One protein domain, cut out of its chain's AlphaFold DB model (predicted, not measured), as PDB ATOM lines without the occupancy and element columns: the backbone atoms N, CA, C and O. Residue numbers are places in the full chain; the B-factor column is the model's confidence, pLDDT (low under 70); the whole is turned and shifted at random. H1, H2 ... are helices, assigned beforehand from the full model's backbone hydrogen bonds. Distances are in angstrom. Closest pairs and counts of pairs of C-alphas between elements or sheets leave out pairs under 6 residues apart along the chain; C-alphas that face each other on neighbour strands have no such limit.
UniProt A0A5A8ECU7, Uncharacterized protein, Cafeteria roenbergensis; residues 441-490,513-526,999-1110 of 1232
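What this domain is: This is residues 441 to 490, 513 to 526 and 999 to 1110 of the 1232 residues of an uncharacterized protein of Cafeteria roenbergensis (UniProt A0A5A8ECU7). An elongated helical body has H1, H5, H7 and H9 as successive side-by-side neighbours, while the short helices H6 and H8 pack along one side of them. H2 folds back along H1 and sticks out at one end with residues 482 to 487; at the other end residues 999 to 1009 of H4 stick out. H3 packs on H1 and H5, and small H10 lies near H8 and H9. The printed part has 176 residues with ten named helices, H1 to H10 in order, and no named strand: the class is all helix. It is compact, with a radius of gyration of the C-alphas of 17.9 A, and spans 63 by 40 by 29 A.

How they stand to each other: H1, residues 450 to 463, is the hub and touches four helices. H2, residues 469 to 485, forms a helical hairpin with H1, touching it with residues 472 to 479 alone; the closest C-alphas, of Ile 454 and Ile 472, are 6.6 A apart. H3, residues 518 to 526, touches residues 455 to 459 of H1, closest at C-alphas 459 and 521, 7.0 A. H4, residues 999 to 1015, only just touches H9, residues 1092 to 1102, with 3 pairs of C-alphas within 8 A, the closest those of Glu 1010 and Pro 1093, 6.9 A. H5, residues 1022 to 1039, touches H1 at a shallow tilt of 18 degrees, opposite ways, with C-alphas 460 and 1031 closest at 5.8 A. H6, residues 1046 to 1053, and H7, residues 1061 to 1072, form a helical hairpin, with C-alphas 1053 and 1064 closest at 5.8 A. H7 touches H5, closest at C-alphas 1028 and 1063, 5.2 A, and H9, closest at C-alphas 1065 and 1098, 5.7 A. H8, residues 1081 to 1088, touches H6, closest at C-alphas 1050 and 1085, 6.0 A. H10, residues 1104 to 1107, is close to but not clearly touching H8. Every O i to N i+4 pair is within hydrogen-bond range in H1, H3, H4, H5, H6, H7 and H9; in H2 11 of 13 are, in H8 1 of 4, beside 1 of 5 O i to N i+3 pairs, and H10 is too short for one.

Where its parts are: H1 begins at C-alpha 450, (182.886, 265.936, 275.174), and is 20.2 A long; H2 is 23.2 A, H4 24.1 A and H5 25.8 A. H10 ends at C-alpha 1107, (163.335, 262.007, 259.008).

The domain as a whole: Gly 487 and Ala 1001 have the C-alphas farthest apart, 62.5 A. Residues 491 to 512 and 527 to 998 are cut out, with C-alpha gaps of 23.5 A and 55.7 A. Of the links printed whole, none is long. Mean pLDDT of the printed part is 70.7, and 69 residues are under 70, among them 513 to 526 and 999 to 1020.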
ATOM      1  N   PRO A 441     164.156 267.485 273.627       68.94
ATOM      2  CA  PRO A 441     164.331 267.997 274.981       68.94
ATOM      3  C   PRO A 441     164.128 269.522 275.007       68.94
ATOM      4  O   PRO A 441     164.520 270.218 274.068       68.94
ATOM      5  N   GLY A 442     163.495 270.041 276.062       60.75
ATOM      6  CA  GLY A 442     163.279 271.480 276.252       60.75
ATOM      7  C   GLY A 442     164.555 272.205 276.692       60.75
ATOM      8  O   GLY A 442     165.426 271.587 277.301       60.75
ATOM      9  N   ALA A 443     164.652 273.510 276.403       54.81
ATOM     10  CA  ALA A 443     165.894 274.308 276.420       54.81
ATOM     11  C   ALA A 443     166.725 274.295 277.725       54.81
ATOM     12  O   ALA A 443     167.888 274.692 277.714       54.81
ATOM     13  N   SER A 444     166.155 273.835 278.840       52.19
ATOM     14  CA  SER A 444     166.830 273.642 280.129       52.19
ATOM     15  C   SER A 444     167.620 272.326 280.253       52.19
ATOM     16  O   SER A 444     168.368 272.160 281.219       52.19
ATOM     17  N   ALA A 445     167.472 271.381 279.318       59.44
ATOM     18  CA  ALA A 445     168.173 270.097 279.353       59.44
ATOM     19  C   ALA A 445     169.687 270.244 279.093       59.44
ATOM     20  O   ALA A 445     170.152 271.146 278.395       59.44
ATOM     21  N   ALA A 446     170.492 269.342 279.660       69.50
ATOM     22  CA  ALA A 446     171.947 269.471 279.622       69.50
ATOM     23  C   ALA A 446     172.551 268.949 278.305       69.50
ATOM     24  O   ALA A 446     172.230 267.855 277.839       69.50
ATOM     25  N   LYS A 447     173.493 269.699 277.720       79.06
ATOM     26  CA  LYS A 447     174.253 269.250 276.542       79.06
ATOM     27  C   LYS A 447     175.231 268.130 276.902       79.06
ATOM     28  O   LYS A 447     175.986 268.256 277.868       79.06
ATOM     29  N   LEU A 448     175.274 267.064 276.097       80.31
ATOM     30  CA  LEU A 448     176.282 266.012 276.218       80.31
ATOM     31  C   LEU A 448     177.689 266.610 276.045       80.31
ATOM     32  O   LEU A 448     178.088 266.994 274.944       80.31
ATOM     33  N   ARG A 449     178.450 266.697 277.143       77.25
ATOM     34  CA  ARG A 449     179.818 267.235 277.125       77.25
ATOM     35  C   ARG A 449     180.805 266.281 276.437       77.25
ATOM     36  O   ARG A 449     180.606 265.063 276.495       77.25
ATOM     37  N   PRO A 450     181.903 266.784 275.845       73.38
ATOM     38  CA  PRO A 450     182.886 265.936 275.174       73.38
ATOM     39  C   PRO A 450     183.525 264.864 276.072       73.38
ATOM     40  O   PRO A 450     183.732 263.743 275.609       73.38
ATOM     41  N   GLU A 451     183.780 265.139 277.360       69.00
ATOM     42  CA  GLU A 451     184.329 264.114 278.274       69.00
ATOM     43  C   GLU A 451     183.325 262.977 278.518       69.00
ATOM     44  O   GLU A 451     183.701 261.805 278.594       69.00
ATOM     45  N   HIS A 452     182.034 263.313 278.608       72.62
ATOM     46  CA  HIS A 452     180.956 262.333 278.733       72.62
ATOM     47  C   HIS A 452     180.829 261.510 277.443       72.62
ATOM     48  O   HIS A 452     180.758 260.286 277.506       72.62
ATOM     49  N   MET A 453     180.896 262.151 276.273       80.00
ATOM     50  CA  MET A 453     180.857 261.469 274.975       80.00
ATOM     51  C   MET A 453     182.013 260.470 274.801       80.00
ATOM     52  O   MET A 453     181.784 259.335 274.390       80.00
ATOM     53  N   ILE A 454     183.238 260.840 275.195       73.12
ATOM     54  CA  ILE A 454     184.401 259.933 275.188       73.12
ATOM     55  C   ILE A 454     184.165 258.711 276.095       73.12
ATOM     56  O   ILE A 454     184.567 257.604 275.738       73.12
ATOM     57  N   ARG A 455     183.494 258.876 277.246       69.75
ATOM     58  CA  ARG A 455     183.122 257.751 278.127       69.75
ATOM     59  C   ARG A 455     182.083 256.830 277.482       69.75
ATOM     60  O   ARG A 455     182.283 255.620 277.507       69.75
ATOM     61  N   ILE A 456     181.035 257.384 276.867       75.06
ATOM     62  CA  ILE A 456     179.984 256.597 276.194       75.06
ATOM     63  C   ILE A 456     180.574 255.791 275.028       75.06
ATOM     64  O   ILE A 456     180.330 254.591 274.929       75.06
ATOM     65  N   ILE A 457     181.419 256.407 274.194       79.06
ATOM     66  CA  ILE A 457     182.074 255.719 273.066       79.06
ATOM     67  C   ILE A 457     182.979 254.573 273.555       79.06
ATOM     68  O   ILE A 457     182.969 253.498 272.959       79.06
ATOM     69  N   ARG A 458     183.715 254.750 274.666       70.50
ATOM     70  CA  ARG A 458     184.513 253.668 275.283       70.50
ATOM     71  C   ARG A 458     183.649 252.517 275.814       70.50
ATOM     72  O   ARG A 458     184.068 251.370 275.696       70.50
ATOM     73  N   GLY A 459     182.479 252.808 276.385       68.88
ATOM     74  CA  GLY A 459     181.532 251.789 276.854       68.88
ATOM     75  C   GLY A 459     180.928 250.981 275.704       68.88
ATOM     76  O   GLY A 459     180.993 249.756 275.714       68.88
ATOM     77  N   LEU A 460     180.437 251.663 274.662       76.56
ATOM     78  CA  LEU A 460     179.907 251.030 273.446       76.56
ATOM     79  C   LEU A 460     180.956 250.162 272.737       76.56
ATOM     80  O   LEU A 460     180.673 249.028 272.361       76.56
ATOM     81  N   ALA A 461     182.188 250.658 272.604       74.81
ATOM     82  CA  ALA A 461     183.291 249.887 272.035       74.81
ATOM     83  C   ALA A 461     183.683 248.675 272.897       74.81
ATOM     84  O   ALA A 461     184.173 247.680 272.369       74.81
ATOM     85  N   GLY A 462     183.425 248.743 274.206       69.75
ATOM     86  CA  GLY A 462     183.488 247.615 275.129       69.75
ATOM     87  C   GLY A 462     182.465 246.522 274.821       69.75
ATOM     88  O   GLY A 462     182.840 245.359 274.711       69.75
ATOM     89  N   VAL A 463     181.198 246.903 274.609       72.88
ATOM     90  CA  VAL A 463     180.098 245.983 274.248       72.88
ATOM     91  C   VAL A 463     180.340 245.305 272.895       72.88
ATOM     92  O   VAL A 463     180.148 244.100 272.772       72.88
ATOM     93  N   PHE A 464     180.808 246.051 271.889       77.56
ATOM     94  CA  PHE A 464     181.131 245.509 270.560       77.56
ATOM     95  C   PHE A 464     182.550 244.911 270.451       77.56
ATOM     96  O   PHE A 464     182.933 244.451 269.377       77.56
ATOM     97  N   ASN A 465     183.351 244.937 271.526       77.94
ATOM     98  CA  ASN A 465     184.752 244.488 271.560       77.94
ATOM     99  C   ASN A 465     185.635 245.062 270.417       77.94
ATOM    100  O   ASN A 465     186.475 244.366 269.842       77.94
ATOM    101  N   VAL A 466     185.447 246.343 270.075       75.94
ATOM    102  CA  VAL A 466     186.204 247.059 269.028       75.94
ATOM    103  C   VAL A 466     187.186 248.071 269.618       75.94
ATOM    104  O   VAL A 466     187.018 248.556 270.733       75.94
ATOM    105  N   ASN A 467     188.208 248.457 268.850       73.31
ATOM    106  CA  ASN A 467     189.078 249.577 269.213       73.31
ATOM    107  C   ASN A 467     188.337 250.918 268.992       73.31
ATOM    108  O   ASN A 467     188.057 251.256 267.840       73.31
ATOM    109  N   PRO A 468     188.058 251.724 270.038       73.38
ATOM    110  CA  PRO A 468     187.370 253.005 269.878       73.38
ATOM    111  C   PRO A 468     188.250 254.117 269.291       73.38
ATOM    112  O   PRO A 468     187.727 255.173 268.931       73.38
ATOM    113  N   TRP A 469     189.578 253.944 269.234       70.56
ATOM    114  CA  TRP A 469     190.509 255.032 268.921       70.56
ATOM    115  C   TRP A 469     190.225 255.746 267.587       70.56
ATOM    116  O   TRP A 469     190.155 256.973 267.626       70.56
ATOM    117  N   PRO A 470     189.943 255.070 266.451       73.62
ATOM    118  CA  PRO A 470     189.648 255.756 265.186       73.62
ATOM    119  C   PRO A 470     188.405 256.663 265.232       73.62
ATOM    120  O   PRO A 470     188.326 257.636 264.488       73.62
ATOM    121  N   VAL A 471     187.445 256.372 266.119       70.81
ATOM    122  CA  VAL A 471     186.229 257.184 266.323       70.81
ATOM    123  C   VAL A 471     186.472 258.290 267.358       70.81
ATOM    124  O   VAL A 471     185.993 259.413 267.207       70.81
ATOM    125  N   ILE A 472     187.254 258.008 268.406       71.12
ATOM    126  CA  ILE A 472     187.585 258.974 269.465       71.12
ATOM    127  C   ILE A 472     188.597 260.029 268.997       71.12
ATOM    128  O   ILE A 472     188.489 261.179 269.417       71.12
ATOM    129  N   GLN A 473     189.571 259.668 268.156       74.25
ATOM    130  CA  GLN A 473     190.753 260.479 267.835       74.25
ATOM    131  C   GLN A 473     190.437 261.935 267.424       74.25
ATOM    132  O   GLN A 473     191.061 262.830 268.003       74.25
ATOM    133  N   PRO A 474     189.457 262.234 266.539       68.81
ATOM    134  CA  PRO A 474     189.118 263.619 266.190       68.81
ATOM    135  C   PRO A 474     188.549 264.407 267.380       68.81
ATOM    136  O   PRO A 474     188.950 265.544 267.627       68.81
ATOM    137  N   THR A 475     187.661 263.782 268.164       65.50
ATOM    138  CA  THR A 475     187.057 264.388 269.365       65.50
ATOM    139  C   THR A 475     188.111 264.646 270.437       65.50
ATOM    140  O   THR A 475     188.179 265.736 270.996       65.50
ATOM    141  N   TYR A 476     188.952 263.650 270.716       68.75
ATOM    142  CA  TYR A 476     190.034 263.746 271.690       68.75
ATOM    143  C   TYR A 476     191.009 264.872 271.328       68.75
ATOM    144  O   TYR A 476     191.405 265.638 272.207       68.75
ATOM    145  N   LEU A 477     191.360 265.014 270.044       70.44
ATOM    146  CA  LEU A 477     192.258 266.072 269.588       70.44
ATOM    147  C   LEU A 477     191.629 267.464 269.755       70.44
ATOM    148  O   LEU A 477     192.293 268.351 270.279       70.44
ATOM    149  N   ALA A 478     190.349 267.633 269.402       65.19
ATOM    150  CA  ALA A 478     189.622 268.894 269.585       65.19
ATOM    151  C   ALA A 478     189.457 269.288 271.069       65.19
ATOM    152  O   ALA A 478     189.626 270.447 271.438       65.19
ATOM    153  N   VAL A 479     189.172 268.322 271.948       63.75
ATOM    154  CA  VAL A 479     189.111 268.552 273.405       63.75
ATOM    155  C   VAL A 479     190.483 268.933 273.958       63.75
ATOM    156  O   VAL A 479     190.591 269.838 274.785       63.75
ATOM    157  N   LYS A 480     191.544 268.274 273.480       65.06
ATOM    158  CA  LYS A 480     192.921 268.583 273.865       65.06
ATOM    159  C   LYS A 480     193.324 269.997 273.438       65.06
ATOM    160  O   LYS A 480     193.905 270.699 274.258       65.06
ATOM    161  N   THR A 481     192.998 270.439 272.221       64.25
ATOM    162  CA  THR A 481     193.329 271.803 271.770       64.25
ATOM    163  C   THR A 481     192.548 272.879 272.524       64.25
ATOM    164  O   THR A 481     193.143 273.894 272.873       64.25
ATOM    165  N   LEU A 482     191.272 272.650 272.858       57.66
ATOM    166  CA  LEU A 482     190.489 273.570 273.700       57.66
ATOM    167  C   LEU A 482     191.095 273.711 275.106       57.66
ATOM    168  O   LEU A 482     191.415 274.815 275.534       57.66
ATOM    169  N   LEU A 483     191.374 272.596 275.789       57.19
ATOM    170  CA  LEU A 483     191.985 272.620 277.126       57.19
ATOM    171  C   LEU A 483     193.431 273.149 277.130       57.19
ATOM    172  O   LEU A 483     193.917 273.590 278.169       57.19
ATOM    173  N   GLN A 484     194.126 273.116 275.989       58.41
ATOM    174  CA  GLN A 484     195.418 273.784 275.812       58.41
ATOM    175  C   GLN A 484     195.269 275.297 275.588       58.41
ATOM    176  O   GLN A 484     196.104 276.045 276.091       58.41
ATOM    177  N   ALA A 485     194.213 275.756 274.908       54.19
ATOM    178  CA  ALA A 485     193.904 277.179 274.748       54.19
ATOM    179  C   ALA A 485     193.472 277.833 276.076       54.19
ATOM    180  O   ALA A 485     193.946 278.919 276.399       54.19
ATOM    181  N   ASP A 486     192.672 277.134 276.886       43.25
ATOM    182  CA  ASP A 486     192.228 277.591 278.214       43.25
ATOM    183  C   ASP A 486     193.313 277.466 279.312       43.25
ATOM    184  O   ASP A 486     193.060 277.739 280.485       43.25
ATOM    185  N   GLY A 487     194.527 277.011 278.974       43.41
ATOM    186  CA  GLY A 487     195.636 276.834 279.926       43.41
ATOM    187  C   GLY A 487     195.486 275.655 280.904       43.41
ATOM    188  O   GLY A 487     196.324 275.469 281.786       43.41
ATOM    189  N   LEU A 488     194.459 274.817 280.742       46.69
ATOM    190  CA  LEU A 488     194.087 273.698 281.625       46.69
ATOM    191  C   LEU A 488     194.661 272.338 281.168       46.69
ATOM    192  O   LEU A 488     194.105 271.276 281.455       46.69
ATOM    193  N   GLY A 489     195.798 272.346 280.464       42.09
ATOM    194  CA  GLY A 489     196.333 271.216 279.687       42.09
ATOM    195  C   GLY A 489     196.774 269.946 280.442       42.09
ATOM    196  O   GLY A 489     197.371 269.069 279.824       42.09
ATOM    197  N   GLY A 490     196.509 269.817 281.747       43.97
ATOM    198  CA  GLY A 490     196.918 268.670 282.576       43.97
ATOM    199  C   GLY A 490     195.903 267.520 282.694       43.97
ATOM    200  O   GLY A 490     196.170 266.562 283.413       43.97
ATOM    201  N   LEU A 513     186.676 248.573 277.316       48.50
ATOM    202  CA  LEU A 513     186.261 248.084 278.627       48.50
ATOM    203  C   LEU A 513     185.438 246.811 278.407       48.50
ATOM    204  O   LEU A 513     184.308 246.917 277.943       48.50
ATOM    205  N   ARG A 514     185.985 245.621 278.693       44.66
ATOM    206  CA  ARG A 514     185.213 244.369 278.579       44.66
ATOM    207  C   ARG A 514     183.966 244.448 279.461       44.66
ATOM    208  O   ARG A 514     184.067 244.466 280.683       44.66
ATOM    209  N   VAL A 515     182.809 244.478 278.812       46.12
ATOM    210  CA  VAL A 515     181.480 244.436 279.419       46.12
ATOM    211  C   VAL A 515     180.902 243.070 279.068       46.12
ATOM    212  O   VAL A 515     180.556 242.837 277.914       46.12
ATOM    213  N   GLN A 516     180.870 242.148 280.034       42.66
ATOM    214  CA  GLN A 516     180.332 240.794 279.831       42.66
ATOM    215  C   GLN A 516     178.888 240.665 280.333       42.66
ATOM    216  O   GLN A 516     178.181 239.740 279.942       42.66
ATOM    217  N   SER A 517     178.427 241.619 281.142       44.50
ATOM    218  CA  SER A 517     177.060 241.709 281.645       44.50
ATOM    219  C   SER A 517     176.512 243.142 281.603       44.50
ATOM    220  O   SER A 517     177.250 244.128 281.540       44.50
ATOM    221  N   VAL A 518     175.186 243.264 281.720       37.84
ATOM    222  CA  VAL A 518     174.494 244.536 282.005       37.84
ATOM    223  C   VAL A 518     175.074 245.227 283.244       37.84
ATOM    224  O   VAL A 518     175.176 246.453 283.292       37.84
ATOM    225  N   GLU A 519     175.441 244.442 284.255       39.84
ATOM    226  CA  GLU A 519     175.896 244.953 285.544       39.84
ATOM    227  C   GLU A 519     177.311 245.527 285.448       39.84
ATOM    228  O   GLU A 519     177.562 246.585 286.024       39.84
ATOM    229  N   ASP A 520     178.188 244.940 284.623       41.62
ATOM    230  CA  ASP A 520     179.477 245.541 284.255       41.62
ATOM    231  C   ASP A 520     179.278 246.880 283.536       41.62
ATOM    232  O   ASP A 520     179.950 247.858 283.860       41.62
ATOM    233  N   ALA A 521     178.336 246.956 282.586       38.06
ATOM    234  CA  ALA A 521     178.081 248.168 281.801       38.06
ATOM    235  C   ALA A 521     177.728 249.374 282.694       38.06
ATOM    236  O   ALA A 521     178.227 250.486 282.491       38.06
ATOM    237  N   LEU A 522     176.883 249.136 283.703       41.66
ATOM    238  CA  LEU A 522     176.431 250.141 284.666       41.66
ATOM    239  C   LEU A 522     177.487 250.399 285.759       41.66
ATOM    240  O   LEU A 522     177.789 251.552 286.064       41.66
ATOM    241  N   SER A 523     178.133 249.348 286.276       42.94
ATOM    242  CA  SER A 523     179.239 249.438 287.245       42.94
ATOM    243  C   SER A 523     180.409 250.271 286.709       42.94
ATOM    244  O   SER A 523     180.915 251.168 287.387       42.94
ATOM    245  N   VAL A 524     180.794 250.063 285.446       37.94
ATOM    246  CA  VAL A 524     181.834 250.841 284.756       37.94
ATOM    247  C   VAL A 524     181.414 252.304 284.563       37.94
ATOM    248  O   VAL A 524     182.250 253.205 284.698       37.94
ATOM    249  N   ALA A 525     180.133 252.581 284.298       36.81
ATOM    250  CA  ALA A 525     179.632 253.953 284.212       36.81
ATOM    251  C   ALA A 525     179.738 254.686 285.566       36.81
ATOM    252  O   ALA A 525     180.249 255.812 285.617       36.81
ATOM    253  N   ASP A 526     179.334 254.035 286.657       36.19
ATOM    254  CA  ASP A 526     179.341 254.572 288.023       36.19
ATOM    255  C   ASP A 526     180.764 254.722 288.606       36.19
ATOM    256  O   ASP A 526     181.127 255.789 289.117       36.19
ATOM    257  N   LYS A 999     169.259 251.130 231.907       49.25
ATOM    258  CA  LYS A 999     169.377 251.572 233.314       49.25
ATOM    259  C   LYS A 999     168.060 251.427 234.089       49.25
ATOM    260  O   LYS A 999     168.091 250.980 235.232       49.25
ATOM    261  N   ARG A1000     166.911 251.778 233.495       46.22
ATOM    262  CA  ARG A1000     165.579 251.618 234.111       46.22
ATOM    263  C   ARG A1000     165.248 250.132 234.329       46.22
ATOM    264  O   ARG A1000     164.880 249.769 235.439       46.22
ATOM    265  N   ALA A1001     165.513 249.258 233.356       42.78
ATOM    266  CA  ALA A1001     165.386 247.805 233.511       42.78
ATOM    267  C   ALA A1001     166.302 247.251 234.622       42.78
ATOM    268  O   ALA A1001     165.841 246.513 235.489       42.78
ATOM    269  N   GLN A1002     167.573 247.674 234.672       48.53
ATOM    270  CA  GLN A1002     168.470 247.320 235.780       48.53
ATOM    271  C   GLN A1002     167.946 247.797 237.145       48.53
ATOM    272  O   GLN A1002     168.142 247.097 238.133       48.53
ATOM    273  N   ARG A1003     167.249 248.937 237.216       49.50
ATOM    274  CA  ARG A1003     166.628 249.446 238.452       49.50
ATOM    275  C   ARG A1003     165.378 248.669 238.875       49.50
ATOM    276  O   ARG A1003     165.219 248.441 240.067       49.50
ATOM    277  N   VAL A1004     164.570 248.149 237.949       46.59
ATOM    278  CA  VAL A1004     163.502 247.187 238.304       46.59
ATOM    279  C   VAL A1004     164.108 245.921 238.926       46.59
ATOM    280  O   VAL A1004     163.663 245.490 239.988       46.59
ATOM    281  N   THR A1005     165.226 245.414 238.387       48.12
ATOM    282  CA  THR A1005     165.956 244.298 239.026       48.12
ATOM    283  C   THR A1005     166.633 244.669 240.357       48.12
ATOM    284  O   THR A1005     167.094 243.779 241.071       48.12
ATOM    285  N   ILE A1006     166.694 245.957 240.739       50.28
ATOM    286  CA  ILE A1006     167.071 246.358 242.105       50.28
ATOM    287  C   ILE A1006     165.894 246.129 243.057       50.28
ATOM    288  O   ILE A1006     166.131 245.560 244.110       50.28
ATOM    289  N   ALA A1007     164.643 246.433 242.689       48.22
ATOM    290  CA  ALA A1007     163.478 246.121 243.530       48.22
ATOM    291  C   ALA A1007     163.296 244.601 243.750       48.22
ATOM    292  O   ALA A1007     162.962 244.149 244.846       48.22
ATOM    293  N   GLU A1008     163.600 243.782 242.740       49.09
ATOM    294  CA  GLU A1008     163.641 242.316 242.877       49.09
ATOM    295  C   GLU A1008     164.792 241.858 243.792       49.09
ATOM    296  O   GLU A1008     164.604 240.991 244.648       49.09
ATOM    297  N   ARG A1009     165.970 242.488 243.681       50.81
ATOM    298  CA  ARG A1009     167.098 242.268 244.604       50.81
ATOM    299  C   ARG A1009     166.844 242.809 246.011       50.81
ATOM    300  O   ARG A1009     167.387 242.242 246.947       50.81
ATOM    301  N   GLU A1010     166.019 243.839 246.188       52.75
ATOM    302  CA  GLU A1010     165.561 244.338 247.490       52.75
ATOM    303  C   GLU A1010     164.635 243.313 248.145       52.75
ATOM    304  O   GLU A1010     164.849 242.973 249.304       52.75
ATOM    305  N   ARG A1011     163.672 242.744 247.401       51.22
ATOM    306  CA  ARG A1011     162.833 241.636 247.893       51.22
ATOM    307  C   ARG A1011     163.682 240.397 248.233       51.22
ATOM    308  O   ARG A1011     163.477 239.798 249.286       51.22
ATOM    309  N   ALA A1012     164.698 240.066 247.430       42.81
ATOM    310  CA  ALA A1012     165.641 238.983 247.737       42.81
ATOM    311  C   ALA A1012     166.550 239.282 248.953       42.81
ATOM    312  O   ALA A1012     166.752 238.417 249.805       42.81
ATOM    313  N   ALA A1013     167.075 240.502 249.088       42.78
ATOM    314  CA  ALA A1013     167.911 240.913 250.220       42.78
ATOM    315  C   ALA A1013     167.106 241.034 251.525       42.78
ATOM    316  O   ALA A1013     167.611 240.684 252.588       42.78
ATOM    317  N   ALA A1014     165.835 241.441 251.449       42.34
ATOM    318  CA  ALA A1014     164.900 241.394 252.570       42.34
ATOM    319  C   ALA A1014     164.579 239.947 252.984       42.34
ATOM    320  O   ALA A1014     164.530 239.658 254.178       42.34
ATOM    321  N   ALA A1015     164.455 239.017 252.028       40.56
ATOM    322  CA  ALA A1015     164.397 237.581 252.324       40.56
ATOM    323  C   ALA A1015     165.720 237.043 252.915       40.56
ATOM    324  O   ALA A1015     165.708 236.090 253.687       40.56
ATOM    325  N   THR A1016     166.853 237.706 252.648       40.41
ATOM    326  CA  THR A1016     168.160 237.430 253.279       40.41
ATOM    327  C   THR A1016     168.300 238.094 254.668       40.41
ATOM    328  O   THR A1016     169.408 238.289 255.160       40.41
ATOM    329  N   ARG A1017     167.197 238.408 255.373       53.06
ATOM    330  CA  ARG A1017     167.213 238.824 256.798       53.06
ATOM    331  C   ARG A1017     167.425 237.657 257.781       53.06
ATOM    332  O   ARG A1017     166.821 237.589 258.849       53.06
ATOM    333  N   MET A1018     168.351 236.765 257.442       43.75
ATOM    334  CA  MET A1018     168.989 235.791 258.329       43.75
ATOM    335  C   MET A1018     170.463 235.702 257.885       43.75
ATOM    336  O   MET A1018     170.727 235.617 256.692       43.75
ATOM    337  N   PHE A1019     171.477 235.763 258.752       50.22
ATOM    338  CA  PHE A1019     171.490 235.504 260.193       50.22
ATOM    339  C   PHE A1019     172.344 236.555 260.925       50.22
ATOM    340  O   PHE A1019     173.566 236.487 260.866       50.22
ATOM    341  N   ALA A1020     171.717 237.472 261.669       61.22
ATOM    342  CA  ALA A1020     172.391 238.092 262.812       61.22
ATOM    343  C   ALA A1020     172.403 237.065 263.953       61.22
ATOM    344  O   ALA A1020     171.321 236.566 264.306       61.22
ATOM    345  N   THR A1021     173.576 236.716 264.488       74.06
ATOM    346  CA  THR A1021     173.708 235.658 265.507       74.06
ATOM    347  C   THR A1021     173.002 236.053 266.814       74.06
ATOM    348  O   THR A1021     172.740 237.239 267.044       74.06
ATOM    349  N   PRO A1022     172.681 235.096 267.708       73.62
ATOM    350  CA  PRO A1022     172.152 235.424 269.033       73.62
ATOM    351  C   PRO A1022     173.061 236.388 269.813       73.62
ATOM    352  O   PRO A1022     172.560 237.294 270.471       73.62
ATOM    353  N   GLU A1023     174.383 236.244 269.672       74.81
ATOM    354  CA  GLU A1023     175.385 237.107 270.307       74.81
ATOM    355  C   GLU A1023     175.369 238.527 269.726       74.81
ATOM    356  O   GLU A1023     175.343 239.495 270.481       74.81
ATOM    357  N   GLU A1024     175.315 238.679 268.396       79.12
ATOM    358  CA  GLU A1024     175.244 239.997 267.744       79.12
ATOM    359  C   GLU A1024     173.949 240.743 268.110       79.12
ATOM    360  O   GLU A1024     173.957 241.957 268.331       79.12
ATOM    361  N   ARG A1025     172.826 240.016 268.200       75.75
ATOM    362  CA  ARG A1025     171.534 240.565 268.643       75.75
ATOM    363  C   ARG A1025     171.595 241.038 270.094       75.75
ATOM    364  O   ARG A1025     171.044 242.093 270.407       75.75
ATOM    365  N   GLU A1026     172.269 240.292 270.966       71.94
ATOM    366  CA  GLU A1026     172.405 240.666 272.374       71.94
ATOM    367  C   GLU A1026     173.382 241.835 272.568       71.94
ATOM    368  O   GLU A1026     173.063 242.777 273.288       71.94
ATOM    369  N   GLN A1027     174.500 241.879 271.838       77.25
ATOM    370  CA  GLN A1027     175.387 243.051 271.806       77.25
ATOM    371  C   GLN A1027     174.645 244.321 271.360       77.25
ATOM    372  O   GLN A1027     174.811 245.376 271.974       77.25
ATOM    373  N   ALA A1028     173.775 244.227 270.348       78.56
ATOM    374  CA  ALA A1028     172.939 245.348 269.924       78.56
ATOM    375  C   ALA A1028     171.975 245.809 271.035       78.56
ATOM    376  O   ALA A1028     171.913 247.004 271.329       78.56
ATOM    377  N   ARG A1029     171.278 244.880 271.707       73.25
ATOM    378  CA  ARG A1029     170.402 245.183 272.860       73.25
ATOM    379  C   ARG A1029     171.163 245.853 274.004       73.25
ATOM    380  O   ARG A1029     170.709 246.871 274.526       73.25
ATOM    381  N   LEU A1030     172.334 245.327 274.364       67.19
ATOM    382  CA  LEU A1030     173.197 245.876 275.412       67.19
ATOM    383  C   LEU A1030     173.673 247.295 275.067       67.19
ATOM    384  O   LEU A1030     173.589 248.190 275.910       67.19
ATOM    385  N   ALA A1031     174.101 247.535 273.823       75.00
ATOM    386  CA  ALA A1031     174.514 248.854 273.349       75.00
ATOM    387  C   ALA A1031     173.358 249.872 273.371       75.00
ATOM    388  O   ALA A1031     173.543 251.016 273.793       75.00
ATOM    389  N   VAL A1032     172.153 249.447 272.980       75.75
ATOM    390  CA  VAL A1032     170.927 250.262 272.988       75.75
ATOM    391  C   VAL A1032     170.466 250.589 274.415       75.75
ATOM    392  O   VAL A1032     170.169 251.746 274.721       75.75
ATOM    393  N   ARG A1033     170.480 249.612 275.331       67.50
ATOM    394  CA  ARG A1033     170.201 249.834 276.761       67.50
ATOM    395  C   ARG A1033     171.212 250.807 277.376       67.50
ATOM    396  O   ARG A1033     170.823 251.742 278.075       67.50
ATOM    397  N   TYR A1034     172.500 250.625 277.074       69.38
ATOM    398  CA  TYR A1034     173.579 251.489 277.553       69.38
ATOM    399  C   TYR A1034     173.443 252.932 277.046       69.38
ATOM    400  O   TYR A1034     173.492 253.869 277.846       69.38
ATOM    401  N   ILE A1035     173.222 253.144 275.742       76.88
ATOM    402  CA  ILE A1035     173.112 254.502 275.190       76.88
ATOM    403  C   ILE A1035     171.856 255.227 275.691       76.88
ATOM    404  O   ILE A1035     171.935 256.427 275.952       76.88
ATOM    405  N   ARG A1036     170.734 254.526 275.917       70.69
ATOM    406  CA  ARG A1036     169.528 255.115 276.530       70.69
ATOM    407  C   ARG A1036     169.782 255.589 277.957       70.69
ATOM    408  O   ARG A1036     169.522 256.753 278.246       70.69
ATOM    409  N   ALA A1037     170.367 254.748 278.810       63.53
ATOM    410  CA  ALA A1037     170.727 255.136 280.176       63.53
ATOM    411  C   ALA A1037     171.702 256.331 280.209       63.53
ATOM    412  O   ALA A1037     171.543 257.246 281.015       63.53
ATOM    413  N   MET A1038     172.678 256.361 279.296       67.88
ATOM    414  CA  MET A1038     173.709 257.405 279.242       67.88
ATOM    415  C   MET A1038     173.288 258.706 278.529       67.88
ATOM    416  O   MET A1038     173.996 259.706 278.651       67.88
ATOM    417  N   THR A1039     172.173 258.717 277.789       71.81
ATOM    418  CA  THR A1039     171.626 259.914 277.103       71.81
ATOM    419  C   THR A1039     170.270 260.371 277.653       71.81
ATOM    420  O   THR A1039     169.723 261.379 277.199       71.81
ATOM    421  N   ALA A1040     169.736 259.687 278.668       64.38
ATOM    422  CA  ALA A1040     168.551 260.104 279.410       64.38
ATOM    423  C   ALA A1040     168.699 261.548 279.931       64.38
ATOM    424  O   ALA A1040     169.668 261.886 280.612       64.38
ATOM    425  N   GLY A1041     167.742 262.415 279.588       62.97
ATOM    426  CA  GLY A1041     167.773 263.842 279.944       62.97
ATOM    427  C   GLY A1041     168.891 264.687 279.303       62.97
ATOM    428  O   GLY A1041     169.020 265.857 279.664       62.97
ATOM    429  N   LEU A1042     169.687 264.141 278.373       73.19
ATOM    430  CA  LEU A1042     170.751 264.873 277.675       73.19
ATOM    431  C   LEU A1042     170.388 265.191 276.220       73.19
ATOM    432  O   LEU A1042     169.773 264.387 275.519       73.19
ATOM    433  N   TYR A1043     170.860 266.342 275.747       79.62
ATOM    434  CA  TYR A1043     170.918 266.672 274.325       79.62
ATOM    435  C   TYR A1043     172.125 266.026 273.645       79.62
ATOM    436  O   TYR A1043     173.241 266.083 274.171       79.62
ATOM    437  N   VAL A1044     171.919 265.527 272.426       85.19
ATOM    438  CA  VAL A1044     172.954 264.976 271.541       85.19
ATOM    439  C   VAL A1044     172.913 265.757 270.222       85.19
ATOM    440  O   VAL A1044     171.849 265.863 269.622       85.19
ATOM    441  N   THR A1045     174.027 266.326 269.745       86.88
ATOM    442  CA  THR A1045     174.037 266.943 268.395       86.88
ATOM    443  C   THR A1045     174.188 265.877 267.300       86.88
ATOM    444  O   THR A1045     174.676 264.779 267.584       86.88
ATOM    445  N   PRO A1046     173.820 266.161 266.037       85.81
ATOM    446  CA  PRO A1046     173.978 265.219 264.926       85.81
ATOM    447  C   PRO A1046     175.406 264.690 264.754       85.81
ATOM    448  O   PRO A1046     175.590 263.513 264.469       85.81
ATOM    449  N   GLU A1047     176.427 265.511 265.000       85.38
ATOM    450  CA  GLU A1047     177.841 265.108 264.982       85.38
ATOM    451  C   GLU A1047     178.158 264.102 266.098       85.38
ATOM    452  O   GLU A1047     178.925 263.160 265.902       85.38
ATOM    453  N   GLN A1048     177.551 264.279 267.274       88.00
ATOM    454  CA  GLN A1048     177.707 263.364 268.404       88.00
ATOM    455  C   GLN A1048     176.989 262.036 268.130       88.00
ATOM    456  O   GLN A1048     177.552 260.973 268.382       88.00
ATOM    457  N   ALA A1049     175.786 262.079 267.551       89.69
ATOM    458  CA  ALA A1049     175.052 260.891 267.116       89.69
ATOM    459  C   ALA A1049     175.781 260.137 265.989       89.69
ATOM    460  O   ALA A1049     175.862 258.911 266.027       89.69
ATOM    461  N   GLU A1050     176.379 260.854 265.033       89.31
ATOM    462  CA  GLU A1050     177.238 260.290 263.988       89.31
ATOM    463  C   GLU A1050     178.425 259.525 264.596       89.31
ATOM    464  O   GLU A1050     178.673 258.379 264.217       89.31
ATOM    465  N   LEU A1051     179.122 260.103 265.580       86.88
ATOM    466  CA  LEU A1051     180.213 259.426 266.289       86.88
ATOM    467  C   LEU A1051     179.737 258.184 267.052       86.88
ATOM    468  O   LEU A1051     180.415 257.160 267.015       86.88
ATOM    469  N   LEU A1052     178.578 258.247 267.711       88.38
ATOM    470  CA  LEU A1052     178.007 257.125 268.464       88.38
ATOM    471  C   LEU A1052     177.614 255.962 267.535       88.38
ATOM    472  O   LEU A1052     177.976 254.818 267.801       88.38
ATOM    473  N   ILE A1053     176.959 256.242 266.403       89.38
ATOM    474  CA  ILE A1053     176.578 255.233 265.395       89.38
ATOM    475  C   ILE A1053     177.817 254.623 264.711       89.38
ATOM    476  O   ILE A1053     177.824 253.432 264.399       89.38
ATOM    477  N   ARG A1054     178.896 255.399 264.525       87.62
ATOM    478  CA  ARG A1054     180.176 254.929 263.954       87.62
ATOM    479  C   ARG A1054     180.960 253.952 264.844       87.62
ATOM    480  O   ARG A1054     181.929 253.378 264.355       87.62
ATOM    481  N   VAL A1055     180.570 253.740 266.106       86.00
ATOM    482  CA  VAL A1055     181.176 252.702 266.973       86.00
ATOM    483  C   VAL A1055     180.723 251.291 266.574       86.00
ATOM    484  O   VAL A1055     181.448 250.325 266.796       86.00
ATOM    485  N   VAL A1056     179.537 251.164 265.973       86.94
ATOM    486  CA  VAL A1056     178.945 249.873 265.607       86.94
ATOM    487  C   VAL A1056     179.715 249.232 264.440       86.94
ATOM    488  O   VAL A1056     179.884 249.888 263.405       86.94
ATOM    489  N   PRO A1057     180.121 247.950 264.532       84.81
ATOM    490  CA  PRO A1057     180.814 247.246 263.455       84.81
ATOM    491  C   PRO A1057     180.081 247.329 262.103       84.81
ATOM    492  O   PRO A1057     178.859 247.171 262.057       84.81
ATOM    493  N   PRO A1058     180.782 247.523 260.965       80.56
ATOM    494  CA  PRO A1058     180.147 247.812 259.674       80.56
ATOM    495  C   PRO A1058     179.167 246.725 259.197       80.56
ATOM    496  O   PRO A1058     178.157 247.060 258.576       80.56
ATOM    497  N   HIS A1059     179.395 245.456 259.550       80.94
ATOM    498  CA  HIS A1059     178.491 244.340 259.238       80.94
ATOM    499  C   HIS A1059     177.161 244.382 260.018       80.94
ATOM    500  O   HIS A1059     176.133 243.981 259.479       80.94
ATOM    501  N   MET A1060     177.134 244.945 261.232       84.38
ATOM    502  CA  MET A1060     175.930 245.066 262.067       84.38
ATOM    503  C   MET A1060     175.047 246.254 261.640       84.38
ATOM    504  O   MET A1060     174.829 247.203 262.395       84.38
ATOM    505  N   ALA A1061     174.539 246.228 260.404       82.12
ATOM    506  CA  ALA A1061     173.663 247.284 259.884       82.12
ATOM    507  C   ALA A1061     172.381 247.451 260.720       82.12
ATOM    508  O   ALA A1061     172.003 248.574 261.056       82.12
ATOM    509  N   PHE A1062     171.785 246.339 261.166       84.62
ATOM    510  CA  PHE A1062     170.622 246.342 262.058       84.62
ATOM    511  C   PHE A1062     170.894 247.088 263.380       84.62
ATOM    512  O   PHE A1062     170.093 247.921 263.789       84.62
ATOM    513  N   ALA A1063     172.058 246.889 264.010       86.88
ATOM    514  CA  ALA A1063     172.397 247.558 265.267       86.88
ATOM    515  C   ALA A1063     172.597 249.078 265.095       86.88
ATOM    516  O   ALA A1063     172.317 249.844 266.018       86.88
ATOM    517  N   ARG A1064     173.007 249.545 263.902       90.12
ATOM    518  CA  ARG A1064     173.013 250.983 263.573       90.12
ATOM    519  C   ARG A1064     171.605 251.556 263.426       90.12
ATOM    520  O   ARG A1064     171.405 252.708 263.808       90.12
ATOM    521  N   VAL A1065     170.642 250.774 262.930       89.94
ATOM    522  CA  VAL A1065     169.223 251.171 262.911       89.94
ATOM    523  C   VAL A1065     168.705 251.324 264.341       89.94
ATOM    524  O   VAL A1065     168.202 252.395 264.669       89.94
ATOM    525  N   GLU A1066     168.918 250.334 265.217       87.88
ATOM    526  CA  GLU A1066     168.492 250.439 266.624       87.88
ATOM    527  C   GLU A1066     169.127 251.639 267.341       87.88
ATOM    528  O   GLU A1066     168.442 252.385 268.041       87.88
ATOM    529  N   MET A1067     170.428 251.882 267.139       88.56
ATOM    530  CA  MET A1067     171.105 253.025 267.757       88.56
ATOM    531  C   MET A1067     170.649 254.381 267.206       88.56
ATOM    532  O   MET A1067     170.600 255.344 267.972       88.56
ATOM    533  N   LEU A1068     170.277 254.482 265.923       91.38
ATOM    534  CA  LEU A1068     169.655 255.700 265.400       91.38
ATOM    535  C   LEU A1068     168.274 255.919 266.031       91.38
ATOM    536  O   LEU A1068     168.000 257.023 266.496       91.38
ATOM    537  N   VAL A1069     167.436 254.878 266.099       90.44
ATOM    538  CA  VAL A1069     166.099 254.946 266.714       90.44
ATOM    539  C   VAL A1069     166.198 255.384 268.180       90.44
ATOM    540  O   VAL A1069     165.553 256.354 268.576       90.44
ATOM    541  N   ALA A1070     167.086 254.761 268.959       85.31
ATOM    542  CA  ALA A1070     167.283 255.052 270.379       85.31
ATOM    543  C   ALA A1070     167.792 256.477 270.684       85.31
ATOM    544  O   ALA A1070     167.570 256.976 271.791       85.31
ATOM    545  N   VAL A1071     168.473 257.134 269.736       88.38
ATOM    546  CA  VAL A1071     169.024 258.497 269.893       88.38
ATOM    547  C   VAL A1071     168.147 259.568 269.227       88.38
ATOM    548  O   VAL A1071     168.233 260.735 269.605       88.38
ATOM    549  N   PHE A1072     167.265 259.210 268.287       89.62
ATOM    550  CA  PHE A1072     166.511 260.155 267.447       89.62
ATOM    551  C   PHE A1072     165.757 261.245 268.229       89.62
ATOM    552  O   PHE A1072     165.817 262.420 267.868       89.62
ATOM    553  N   SER A1073     165.108 260.892 269.344       85.31
ATOM    554  CA  SER A1073     164.367 261.857 270.176       85.31
ATOM    555  C   SER A1073     165.267 262.822 270.969       85.31
ATOM    556  O   SER A1073     164.757 263.738 271.611       85.31
ATOM    557  N   ARG A1074     166.588 262.586 271.023       84.75
ATOM    558  CA  ARG A1074     167.594 263.384 271.763       84.75
ATOM    559  C   ARG A1074     168.340 264.388 270.885       84.75
ATOM    560  O   ARG A1074     169.130 265.178 271.408       84.75
ATOM    561  N   LEU A1075     168.110 264.342 269.573       85.88
ATOM    562  CA  LEU A1075     168.793 265.183 268.598       85.88
ATOM    563  C   LEU A1075     168.405 266.658 268.760       85.88
ATOM    564  O   LEU A1075     167.222 266.985 268.818       85.88
ATOM    565  N   THR A1076     169.403 267.544 268.826       78.56
ATOM    566  CA  THR A1076     169.190 269.005 268.906       78.56
ATOM    567  C   THR A1076     168.703 269.618 267.597       78.56
ATOM    568  O   THR A1076     167.937 270.568 267.627       78.56
ATOM    569  N   ASP A1077     169.197 269.085 266.480       77.88
ATOM    570  CA  ASP A1077     168.905 269.457 265.093       77.88
ATOM    571  C   ASP A1077     168.488 268.161 264.397       77.88
ATOM    572  O   ASP A1077     169.160 267.135 264.549       77.88
ATOM    573  N   ILE A1078     167.376 268.186 263.664       82.12
ATOM    574  CA  ILE A1078     166.910 267.035 262.875       82.12
ATOM    575  C   ILE A1078     167.002 267.268 261.364       82.12
ATOM    576  O   ILE A1078     166.967 266.309 260.591       82.12
ATOM    577  N   SER A1079     167.229 268.511 260.934       76.38
ATOM    578  CA  SER A1079     167.417 268.911 259.535       76.38
ATOM    579  C   SER A1079     168.576 268.188 258.827       76.38
ATOM    580  O   SER A1079     168.623 268.123 257.591       76.38
ATOM    581  N   THR A1080     169.520 267.633 259.592       82.31
ATOM    582  CA  THR A1080     170.694 266.911 259.090       82.31
ATOM    583  C   THR A1080     170.567 265.381 259.118       82.31
ATOM    584  O   THR A1080     171.410 264.719 258.510       82.31
ATOM    585  N   VAL A1081     169.524 264.789 259.722       87.94
ATOM    586  CA  VAL A1081     169.398 263.321 259.912       87.94
ATOM    587  C   VAL A1081     169.452 262.555 258.589       87.94
ATOM    588  O   VAL A1081     170.287 261.658 258.443       87.94
ATOM    589  N   TRP A1082     168.636 262.950 257.605       87.62
ATOM    590  CA  TRP A1082     168.618 262.361 256.257       87.62
ATOM    591  C   TRP A1082     169.986 262.394 255.555       87.62
ATOM    592  O   TRP A1082     170.351 261.455 254.853       87.62
ATOM    593  N   ARG A1083     170.772 263.459 255.770       85.06
ATOM    594  CA  ARG A1083     172.019 263.727 255.030       85.06
ATOM    595  C   ARG A1083     173.279 263.206 255.726       85.06
ATOM    596  O   ARG A1083     174.242 262.868 255.046       85.06
ATOM    597  N   ARG A1084     173.289 263.164 257.065       87.50
ATOM    598  CA  ARG A1084     174.417 262.692 257.890       87.50
ATOM    599  C   ARG A1084     174.227 261.269 258.400       87.50
ATOM    600  O   ARG A1084     175.126 260.454 258.242       87.50
ATOM    601  N   LEU A1085     173.092 260.981 259.044       90.62
ATOM    602  CA  LEU A1085     172.930 259.776 259.865       90.62
ATOM    603  C   LEU A1085     172.387 258.589 259.069       90.62
ATOM    604  O   LEU A1085     172.935 257.494 259.158       90.62
ATOM    605  N   VAL A1086     171.359 258.805 258.242       89.25
ATOM    606  CA  VAL A1086     170.766 257.742 257.411       89.25
ATOM    607  C   VAL A1086     171.803 257.065 256.487       89.25
ATOM    608  O   VAL A1086     171.800 255.835 256.415       89.25
ATOM    609  N   PRO A1087     172.763 257.769 255.847       88.88
ATOM    610  CA  PRO A1087     173.804 257.121 255.046       88.88
ATOM    611  C   PRO A1087     174.726 256.164 255.820       88.88
ATOM    612  O   PRO A1087     175.281 255.256 255.204       88.88
ATOM    613  N   LEU A1088     174.872 256.324 257.144       87.69
ATOM    614  CA  LEU A1088     175.713 255.461 257.990       87.69
ATOM    615  C   LEU A1088     175.114 254.065 258.190       87.69
ATOM    616  O   LEU A1088     175.846 253.123 258.484       87.69
ATOM    617  N   LEU A1089     173.792 253.919 258.062       85.50
ATOM    618  CA  LEU A1089     173.075 252.691 258.423       85.50
ATOM    619  C   LEU A1089     173.556 251.479 257.614       85.50
ATOM    620  O   LEU A1089     173.761 250.405 258.174       85.50
ATOM    621  N   GLY A1090     173.846 251.669 256.328       80.06
ATOM    622  CA  GLY A1090     174.296 250.601 255.442       80.06
ATOM    623  C   GLY A1090     173.649 250.706 254.070       80.06
ATOM    624  O   GLY A1090     173.724 251.755 253.417       80.06
ATOM    625  N   GLN A1091     173.028 249.614 253.632       81.06
ATOM    626  CA  GLN A1091     172.348 249.524 252.347       81.06
ATOM    627  C   GLN A1091     170.965 250.192 252.408       81.06
ATOM    628  O   GLN A1091     170.513 250.658 253.453       81.06
ATOM    629  N   TRP A1092     170.283 250.274 251.265       79.00
ATOM    630  CA  TRP A1092     168.949 250.873 251.195       79.00
ATOM    631  C   TRP A1092     167.905 250.152 252.088       79.00
ATOM    632  O   TRP A1092     167.212 250.858 252.818       79.00
ATOM    633  N   PRO A1093     167.842 248.806 252.194       78.56
ATOM    634  CA  PRO A1093     166.917 248.136 253.123       78.56
ATOM    635  C   PRO A1093     167.057 248.547 254.601       78.56
ATOM    636  O   PRO A1093     166.051 248.655 255.300       78.56
ATOM    637  N   ASP A1094     168.276 248.828 255.078       83.50
ATOM    638  CA  ASP A1094     168.528 249.273 256.461       83.50
ATOM    639  C   ASP A1094     168.010 250.703 256.691       83.50
ATOM    640  O   ASP A1094     167.433 251.034 257.726       83.50
ATOM    641  N   ARG A1095     168.172 251.558 255.676       87.50
ATOM    642  CA  ARG A1095     167.661 252.934 255.665       87.50
ATOM    643  C   ARG A1095     166.136 252.968 255.569       87.50
ATOM    644  O   ARG A1095     165.520 253.775 256.263       87.50
ATOM    645  N   ARG A1096     165.529 252.081 254.764       85.44
ATOM    646  CA  ARG A1096     164.068 251.919 254.684       85.44
ATOM    647  C   ARG A1096     163.506 251.508 256.038       85.44
ATOM    648  O   ARG A1096     162.508 252.075 256.457       85.44
ATOM    649  N   GLU A1097     164.178 250.604 256.754       86.75
ATOM    650  CA  GLU A1097     163.779 250.202 258.108       86.75
ATOM    651  C   GLU A1097     163.769 251.381 259.090       86.75
ATOM    652  O   GLU A1097     162.768 251.613 259.762       86.75
ATOM    653  N   ALA A1098     164.841 252.180 259.128       90.12
ATOM    654  CA  ALA A1098     164.889 253.366 259.980       90.12
ATOM    655  C   ALA A1098     163.769 254.373 259.652       90.12
ATOM    656  O   ALA A1098     163.138 254.902 260.565       90.12
ATOM    657  N   CYS A1099     163.481 254.606 258.366       90.69
ATOM    658  CA  CYS A1099     162.408 255.515 257.949       90.69
ATOM    659  C   CYS A1099     161.008 254.944 258.250       90.69
ATOM    660  O   CYS A1099     160.149 255.680 258.724       90.69
ATOM    661  N   ARG A1100     160.794 253.630 258.084       90.38
ATOM    662  CA  ARG A1100     159.545 252.925 258.433       90.38
ATOM    663  C   ARG A1100     159.238 252.997 259.934       90.38
ATOM    664  O   ARG A1100     158.076 253.115 260.319       90.38
ATOM    665  N   ARG A1101     160.268 252.921 260.786       90.94
ATOM    666  CA  ARG A1101     160.132 252.949 262.255       90.94
ATOM    667  C   ARG A1101     160.000 254.364 262.820       90.94
ATOM    668  O   ARG A1101     159.193 254.581 263.714       90.94
ATOM    669  N   LEU A1102     160.753 255.334 262.293       92.31
ATOM    670  CA  LEU A1102     160.732 256.727 262.770       92.31
ATOM    671  C   LEU A1102     159.671 257.608 262.095       92.31
ATOM    672  O   LEU A1102     159.252 258.614 262.670       92.31
ATOM    673  N   GLY A1103     159.239 257.236 260.894       92.06
ATOM    674  CA  GLY A1103     158.418 258.044 260.000       92.06
ATOM    675  C   GLY A1103     159.237 258.826 258.979       92.06
ATOM    676  O   GLY A1103     160.316 259.344 259.277       92.06
ATOM    677  N   TRP A1104     158.713 258.951 257.765       91.81
ATOM    678  CA  TRP A1104     159.407 259.611 256.663       91.81
ATOM    679  C   TRP A1104     159.335 261.138 256.773       91.81
ATOM    680  O   TRP A1104     160.373 261.799 256.694       91.81
ATOM    681  N   LEU A1105     158.154 261.694 257.061       91.12
ATOM    682  CA  LEU A1105     157.947 263.119 257.373       91.12
ATOM    683  C   LEU A1105     158.687 263.574 258.651       91.12
ATOM    684  O   LEU A1105     158.907 264.770 258.858       91.12
ATOM    685  N   ASN A1106     159.103 262.625 259.496       90.00
ATOM    686  CA  ASN A1106     159.935 262.862 260.679       90.00
ATOM    687  C   ASN A1106     161.444 262.912 260.366       90.00
ATOM    688  O   ASN A1106     162.191 263.566 261.093       90.00
ATOM    689  N   VAL A1107     161.905 262.210 259.322       89.12
ATOM    690  CA  VAL A1107     163.335 262.007 259.008       89.12
ATOM    691  C   VAL A1107     163.822 262.863 257.835       89.12
ATOM    692  O   VAL A1107     164.983 263.282 257.826       89.12
ATOM    693  N   ILE A1108     162.970 263.122 256.838       88.81
ATOM    694  CA  ILE A1108     163.328 263.906 255.649       88.81
ATOM    695  C   ILE A1108     163.327 265.405 255.947       88.81
ATOM    696  O   ILE A1108     162.456 265.938 256.628       88.81
ATOM    697  N   ASN A1109     164.287 266.094 255.336       86.56
ATOM    698  CA  ASN A1109     164.324 267.544 255.230       86.56
ATOM    699  C   ASN A1109     164.087 267.941 253.758       86.56
ATOM    700  O   ASN A1109     164.965 267.655 252.941       86.56
ATOM    701  N   PRO A1110     162.977 268.619 253.401       86.31
ATOM    702  CA  PRO A1110     162.713 269.066 252.028       86.31
ATOM    703  C   PRO A1110     163.791 269.971 251.425       86.31
ATOM    704  O   PRO A1110     163.958 269.975 250.209       86.31
TER     705      PRO A1110